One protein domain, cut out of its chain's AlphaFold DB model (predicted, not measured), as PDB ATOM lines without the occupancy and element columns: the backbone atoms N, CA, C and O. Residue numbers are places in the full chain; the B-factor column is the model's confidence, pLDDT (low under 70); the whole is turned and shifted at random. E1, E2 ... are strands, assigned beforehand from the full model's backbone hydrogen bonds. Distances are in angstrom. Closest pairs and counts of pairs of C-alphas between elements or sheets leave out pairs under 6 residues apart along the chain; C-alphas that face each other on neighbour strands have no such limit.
ATOM      1  N   GLY A 258      31.541 -21.696 -19.883       65.56
ATOM      2  CA  GLY A 258      32.879 -21.948 -19.367       65.56
ATOM      3  C   GLY A 258      32.793 -22.763 -18.074       65.56
ATOM      4  O   GLY A 258      32.158 -22.352 -17.094       65.56
ATOM      5  N   ILE A 259      33.408 -23.934 -18.080       65.81
ATOM      6  CA  ILE A 259      33.563 -24.830 -16.943       65.81
ATOM      7  C   ILE A 259      35.048 -24.940 -16.567       65.81
ATOM      8  O   ILE A 259      35.927 -24.344 -17.183       65.81
ATOM      9  N   GLN A 260      35.325 -25.599 -15.448       63.75
ATOM     10  CA  GLN A 260      36.683 -25.894 -14.993       63.75
ATOM     11  C   GLN A 260      36.851 -27.409 -15.174       63.75
ATOM     12  O   GLN A 260      35.961 -28.135 -14.731       63.75
ATOM     13  N   ASP A 261      37.906 -27.889 -15.839       59.19
ATOM     14  CA  ASP A 261      39.226 -28.018 -15.214       59.19
ATOM     15  C   ASP A 261      40.400 -28.303 -16.186       59.19
ATOM     16  O   ASP A 261      41.035 -29.367 -16.164       59.19
ATOM     17  N   TYR A 262      40.798 -27.268 -16.941       56.97
ATOM     18  CA  TYR A 262      42.110 -27.241 -17.590       56.97
ATOM     19  C   TYR A 262      43.156 -26.968 -16.509       56.97
ATOM     20  O   TYR A 262      43.308 -25.851 -16.016       56.97
ATOM     21  N   ASN A 263      43.945 -27.937 -16.085       62.19
ATOM     22  CA  ASN A 263      44.204 -29.263 -16.642       62.19
ATOM     23  C   ASN A 263      44.541 -30.225 -15.507       62.19
ATOM     24  O   ASN A 263      45.585 -30.890 -15.490       62.19
ATOM     25  N   GLY A 264      43.685 -30.232 -14.495       56.28
ATOM     26  CA  GLY A 264      43.972 -30.914 -13.255       56.28
ATOM     27  C   GLY A 264      43.516 -32.359 -13.159       56.28
ATOM     28  O   GLY A 264      44.190 -33.120 -12.455       56.28
ATOM     29  N   ASP A 265      42.363 -32.740 -13.729       54.72
ATOM     30  CA  ASP A 265      41.592 -33.783 -13.033       54.72
ATOM     31  C   ASP A 265      40.560 -34.615 -13.818       54.72
ATOM     32  O   ASP A 265      39.866 -35.425 -13.200       54.72
ATOM     33  N   ASN A 266      40.633 -34.610 -15.145       56.56
ATOM     34  CA  ASN A 266      39.958 -35.552 -16.045       56.56
ATOM     35  C   ASN A 266      38.464 -35.298 -16.275       56.56
ATOM     36  O   ASN A 266      37.640 -36.017 -15.711       56.56
ATOM     37  N   ASP A 267      38.260 -34.423 -17.270       64.19
ATOM     38  CA  ASP A 267      37.068 -34.120 -18.079       64.19
ATOM     39  C   ASP A 267      36.013 -33.216 -17.392       64.19
ATOM     40  O   ASP A 267      35.813 -33.265 -16.183       64.19
ATOM     41  N   PHE A 268      35.403 -32.242 -18.079       54.00
ATOM     42  CA  PHE A 268      34.809 -32.296 -19.415       54.00
ATOM     43  C   PHE A 268      34.991 -31.016 -20.258       54.00
ATOM     44  O   PHE A 268      34.421 -29.994 -19.930       54.00
ATOM     45  N   GLN A 269      35.613 -31.210 -21.429       58.00
ATOM     46  CA  GLN A 269      35.473 -30.522 -22.731       58.00
ATOM     47  C   GLN A 269      36.132 -29.144 -22.974       58.00
ATOM     48  O   GLN A 269      36.488 -28.423 -22.053       58.00
ATOM     49  N   ASP A 270      36.388 -28.923 -24.269       61.91
ATOM     50  CA  ASP A 270      37.417 -28.196 -25.043       61.91
ATOM     51  C   ASP A 270      38.102 -26.926 -24.488       61.91
ATOM     52  O   ASP A 270      37.685 -26.309 -23.514       61.91
ATOM     53  N   VAL A 271      39.262 -26.570 -25.074       66.31
ATOM     54  CA  VAL A 271      40.244 -25.621 -24.496       66.31
ATOM     55  C   VAL A 271      40.243 -24.263 -25.182       66.31
ATOM     56  O   VAL A 271      40.643 -24.137 -26.339       66.31
ATOM     57  N   LEU A 272      39.940 -23.223 -24.409       70.69
ATOM     58  CA  LEU A 272      40.323 -21.834 -24.658       70.69
ATOM     59  C   LEU A 272      41.846 -21.576 -24.615       70.69
ATOM     60  O   LEU A 272      42.314 -21.257 -23.526       70.69
ATOM     61  N   PHE A 273      42.643 -21.655 -25.692       72.56
ATOM     62  CA  PHE A 273      44.059 -21.214 -25.645       72.56
ATOM     63  C   PHE A 273      44.255 -19.741 -26.052       72.56
ATOM     64  O   PHE A 273      43.778 -19.304 -27.096       72.56
ATOM     65  N   GLU A 274      45.061 -18.985 -25.294       78.06
ATOM     66  CA  GLU A 274      45.520 -17.627 -25.675       78.06
ATOM     67  C   GLU A 274      46.781 -17.650 -26.565       78.06
ATOM     68  O   GLU A 274      47.345 -16.609 -26.917       78.06
ATOM     69  N   TYR A 275      47.259 -18.844 -26.917       79.44
ATOM     70  CA  TYR A 275      48.472 -19.096 -27.692       79.44
ATOM     71  C   TYR A 275      48.298 -20.323 -28.596       79.44
ATOM     72  O   TYR A 275      47.539 -21.236 -28.289       79.44
ATOM     73  N   LEU A 276      49.020 -20.367 -29.712       79.00
ATOM     74  CA  LEU A 276      49.154 -21.563 -30.536       79.00
ATOM     75  C   LEU A 276      50.180 -22.489 -29.880       79.00
ATOM     76  O   LEU A 276      51.382 -22.237 -29.978       79.00
ATOM     77  N   ASP A 277      49.701 -23.535 -29.205       74.81
ATOM     78  CA  ASP A 277      50.535 -24.593 -28.625       74.81
ATOM     79  C   ASP A 277      51.155 -25.443 -29.743       74.81
ATOM     80  O   ASP A 277      50.635 -26.480 -30.156       74.81
ATOM     81  N   ASN A 278      52.288 -24.988 -30.268       80.12
ATOM     82  CA  ASN A 278      52.941 -25.584 -31.428       80.12
ATOM     83  C   ASN A 278      53.536 -26.967 -31.116       80.12
ATOM     84  O   ASN A 278      53.983 -27.675 -32.028       80.12
ATOM     85  N   ASN A 279      53.597 -27.356 -29.839       78.25
ATOM     86  CA  ASN A 279      54.190 -28.614 -29.406       78.25
ATOM     87  C   ASN A 279      53.236 -29.526 -28.605       78.25
ATOM     88  O   ASN A 279      53.649 -30.624 -28.210       78.25
ATOM     89  N   ASN A 280      51.962 -29.133 -28.487       73.69
ATOM     90  CA  ASN A 280      50.856 -29.856 -27.857       73.69
ATOM     91  C   ASN A 280      51.154 -30.300 -26.412       73.69
ATOM     92  O   ASN A 280      50.805 -31.421 -26.020       73.69
ATOM     93  N   ASN A 281      51.859 -29.480 -25.628       75.00
ATOM     94  CA  ASN A 281      52.176 -29.791 -24.229       75.00
ATOM     95  C   ASN A 281      51.216 -29.143 -23.210       75.00
ATOM     96  O   ASN A 281      51.333 -29.428 -22.014       75.00
ATOM     97  N   GLY A 282      50.281 -28.311 -23.671       71.81
ATOM     98  CA  GLY A 282      49.287 -27.598 -22.874       71.81
ATOM     99  C   GLY A 282      49.850 -26.463 -22.011       71.81
ATOM    100  O   GLY A 282      49.199 -26.069 -21.039       71.81
ATOM    101  N   ILE A 283      51.067 -25.979 -22.291       76.50
ATOM    102  CA  ILE A 283      51.772 -24.933 -21.540       76.50
ATOM    103  C   ILE A 283      52.439 -23.953 -22.511       76.50
ATOM    104  O   ILE A 283      53.293 -24.349 -23.292       76.50
ATOM    105  N   TYR A 284      52.175 -22.654 -22.349       79.94
ATOM    106  CA  TYR A 284      52.847 -21.621 -23.137       79.94
ATOM    107  C   TYR A 284      54.367 -21.633 -22.919       79.94
ATOM    108  O   TYR A 284      54.861 -21.351 -21.816       79.94
ATOM    109  N   ASP A 285      55.123 -21.927 -23.976       82.38
ATOM    110  CA  ASP A 285      56.579 -21.910 -23.973       82.38
ATOM    111  C   ASP A 285      57.195 -21.124 -25.146       82.38
ATOM    112  O   ASP A 285      56.529 -20.472 -25.943       82.38
ATOM    113  N   ALA A 286      58.531 -21.079 -25.200       79.75
ATOM    114  CA  ALA A 286      59.257 -20.232 -26.149       79.75
ATOM    115  C   ALA A 286      59.083 -20.642 -27.629       79.75
ATOM    116  O   ALA A 286      59.606 -19.938 -28.497       79.75
ATOM    117  N   GLY A 287      58.444 -21.783 -27.909       79.00
ATOM    118  CA  GLY A 287      58.102 -22.250 -29.251       79.00
ATOM    119  C   GLY A 287      56.701 -21.859 -29.726       79.00
ATOM    120  O   GLY A 287      56.390 -22.134 -30.886       79.00
ATOM    121  N   ASP A 288      55.897 -21.221 -28.875       84.88
ATOM    122  CA  ASP A 288      54.480 -20.956 -29.122       84.88
ATOM    123  C   ASP A 288      54.216 -19.503 -29.523       84.88
ATOM    124  O   ASP A 288      54.878 -18.563 -29.061       84.88
ATOM    125  N   ASP A 289      53.212 -19.314 -30.376       81.81
ATOM    126  CA  ASP A 289      52.842 -18.003 -30.903       81.81
ATOM    127  C   ASP A 289      51.628 -17.440 -30.139       81.81
ATOM    128  O   ASP A 289      50.590 -18.097 -30.080       81.81
ATOM    129  N   PRO A 290      51.711 -16.237 -29.542       80.31
ATOM    130  CA  PRO A 290      50.575 -15.629 -28.846       80.31
ATOM    131  C   PRO A 290      49.464 -15.229 -29.833       80.31
ATOM    132  O   PRO A 290      49.761 -14.677 -30.894       80.31
ATOM    133  N   ILE A 291      48.203 -15.472 -29.461       81.19
ATOM    134  CA  ILE A 291      47.012 -15.133 -30.261       81.19
ATOM    135  C   ILE A 291      46.437 -13.795 -29.776       81.19
ATOM    136  O   ILE A 291      46.701 -12.751 -30.373       81.19
ATOM    137  N   GLU A 292      45.690 -13.819 -28.670       75.12
ATOM    138  CA  GLU A 292      45.049 -12.663 -28.042       75.12
ATOM    139  C   GLU A 292      44.868 -12.932 -26.536       75.12
ATOM    140  O   GLU A 292      44.627 -14.065 -26.126       75.12
ATOM    141  N   ASP A 293      45.032 -11.898 -25.706       73.44
ATOM    142  CA  ASP A 293      44.866 -11.958 -24.244       73.44
ATOM    143  C   ASP A 293      43.377 -11.791 -23.891       73.44
ATOM    144  O   ASP A 293      42.915 -10.699 -23.535       73.44
ATOM    145  N   TYR A 294      42.612 -12.871 -24.084       70.31
ATOM    146  CA  TYR A 294      41.152 -12.884 -23.955       70.31
ATOM    147  C   TYR A 294      40.679 -12.504 -22.546       70.31
ATOM    148  O   TYR A 294      39.639 -11.853 -22.403       70.31
ATOM    149  N   ASN A 295      41.436 -12.849 -21.497       72.88
ATOM    150  CA  ASN A 295      41.089 -12.496 -20.114       72.88
ATOM    151  C   ASN A 295      41.728 -11.173 -19.620       72.88
ATOM    152  O   ASN A 295      41.392 -10.694 -18.529       72.88
ATOM    153  N   SER A 296      42.591 -10.549 -20.432       76.31
ATOM    154  CA  SER A 296      43.291  -9.288 -20.154       76.31
ATOM    155  C   SER A 296      44.196  -9.305 -18.908       76.31
ATOM    156  O   SER A 296      44.418  -8.254 -18.283       76.31
ATOM    157  N   ASP A 297      44.718 -10.465 -18.506       80.81
ATOM    158  CA  ASP A 297      45.595 -10.617 -17.341       80.81
ATOM    159  C   ASP A 297      47.097 -10.447 -17.669       80.81
ATOM    160  O   ASP A 297      47.926 -10.310 -16.757       80.81
ATOM    161  N   ASN A 298      47.431 -10.274 -18.953       76.75
ATOM    162  CA  ASN A 298      48.774 -10.179 -19.536       76.75
ATOM    163  C   ASN A 298      49.631 -11.453 -19.392       76.75
ATOM    164  O   ASN A 298      50.868 -11.361 -19.420       76.75
ATOM    165  N   VAL A 299      49.015 -12.624 -19.229       80.88
ATOM    166  CA  VAL A 299      49.673 -13.931 -19.138       80.88
ATOM    167  C   VAL A 299      49.011 -14.907 -20.108       80.88
ATOM    168  O   VAL A 299      47.982 -15.482 -19.796       80.88
ATOM    169  N   TYR A 300      49.679 -15.195 -21.228       77.75
ATOM    170  CA  TYR A 300      49.204 -16.210 -22.172       77.75
ATOM    171  C   TYR A 300      49.118 -17.585 -21.502       77.75
ATOM    172  O   TYR A 300      50.136 -18.178 -21.126       77.75
ATOM    173  N   SER A 301      47.892 -18.068 -21.325       72.75
ATOM    174  CA  SER A 301      47.587 -19.338 -20.679       72.75
ATOM    175  C   SER A 301      46.319 -19.970 -21.270       72.75
ATOM    176  O   SER A 301      45.853 -19.575 -22.340       72.75
ATOM    177  N   VAL A 302      45.823 -21.036 -20.640       71.38
ATOM    178  CA  VAL A 302      44.491 -21.560 -20.955       71.38
ATOM    179  C   VAL A 302      43.459 -20.691 -20.238       71.38
ATOM    180  O   VAL A 302      43.547 -20.534 -19.021       71.38
ATOM    181  N   VAL A 303      42.493 -20.151 -20.981       67.38
ATOM    182  CA  VAL A 303      41.452 -19.255 -20.466       67.38
ATOM    183  C   VAL A 303      40.399 -20.036 -19.676       67.38
ATOM    184  O   VAL A 303      40.239 -19.783 -18.484       67.38
ATOM    185  N   TYR A 304      39.706 -20.987 -20.318       68.19
ATOM    186  CA  TYR A 304      38.612 -21.795 -19.749       68.19
ATOM    187  C   TYR A 304      38.492 -23.170 -20.455       68.19
ATOM    188  O   TYR A 304      38.931 -23.299 -21.600       68.19
ATOM    189  N   GLU A 305      37.903 -24.170 -19.772       71.56
ATOM    190  CA  GLU A 305      37.271 -25.362 -20.391       71.56
ATOM    191  C   GLU A 305      35.844 -25.006 -20.801       71.56
ATOM    192  O   GLU A 305      35.215 -24.198 -20.115       71.56
ATOM    193  N   PHE A 306      35.294 -25.581 -21.867       74.06
ATOM    194  CA  PHE A 306      33.895 -25.358 -22.244       74.06
ATOM    195  C   PHE A 306      33.240 -26.621 -22.806       74.06
ATOM    196  O   PHE A 306      33.898 -27.509 -23.326       74.06
ATOM    197  N   VAL A 307      31.918 -26.726 -22.663       74.56
ATOM    198  CA  VAL A 307      31.155 -27.801 -23.315       74.56
ATOM    199  C   VAL A 307      30.727 -27.296 -24.680       74.56
ATOM    200  O   VAL A 307      29.805 -26.482 -24.713       74.56
ATOM    201  N   ASP A 308      31.368 -27.806 -25.729       78.06
ATOM    202  CA  ASP A 308      30.968 -27.601 -27.124       78.06
ATOM    203  C   ASP A 308      29.615 -28.290 -27.371       78.06
ATOM    204  O   ASP A 308      29.486 -29.521 -27.280       78.06
TER     205      ASP A 308
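Overview. This is residues 258 to 308 of the 733 residues of an uncharacterized protein of Lentimicrobiaceae bacterium (UniProt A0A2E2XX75). This domain has little regular structure: a short two-stranded ribbon, E1 beside E2, with long loops beyond both ends. Residues 258 to 270 loop round one end; at the other, the link between the strands spreads into two loops, residues 277 to 288 and 292 to 299. The printed part has 51 residues, 8 of them in named elements; it is all strand, with no named helix, and the sheet order is E1 - E2, antiparallel. It is compact, with a radius of gyration of the C-alphas of 10.9 A, and spans 28 by 23 by 18 A.

Along the chain. E1, residues 271 to 273, begins at C-alpha 271 (40.244, -25.621, -24.496) and is 5.9 A long. E2, residues 302 to 306, is 11.3 A long and ends at C-alpha 306 (33.895, -25.358, -22.244).

Arrangement. Residues 258 to 259 pair antiparallel with residues 305 to 306 of E2. E1 and E2 form a hairpin, at 155 degrees between directions; N 303 and O 272 are within hydrogen-bond range at 2.8 A. Residues 275 to 276 pair antiparallel with 289 to 290.

Size, cuts and confidence. The C-alphas of Ala 286 and Asp 308, the two farthest apart, are 29.2 A apart. The printed part has no cut; the 28-residue link is long. Confidence is low, under 70, at residues 258 to 271 and 303 to 304.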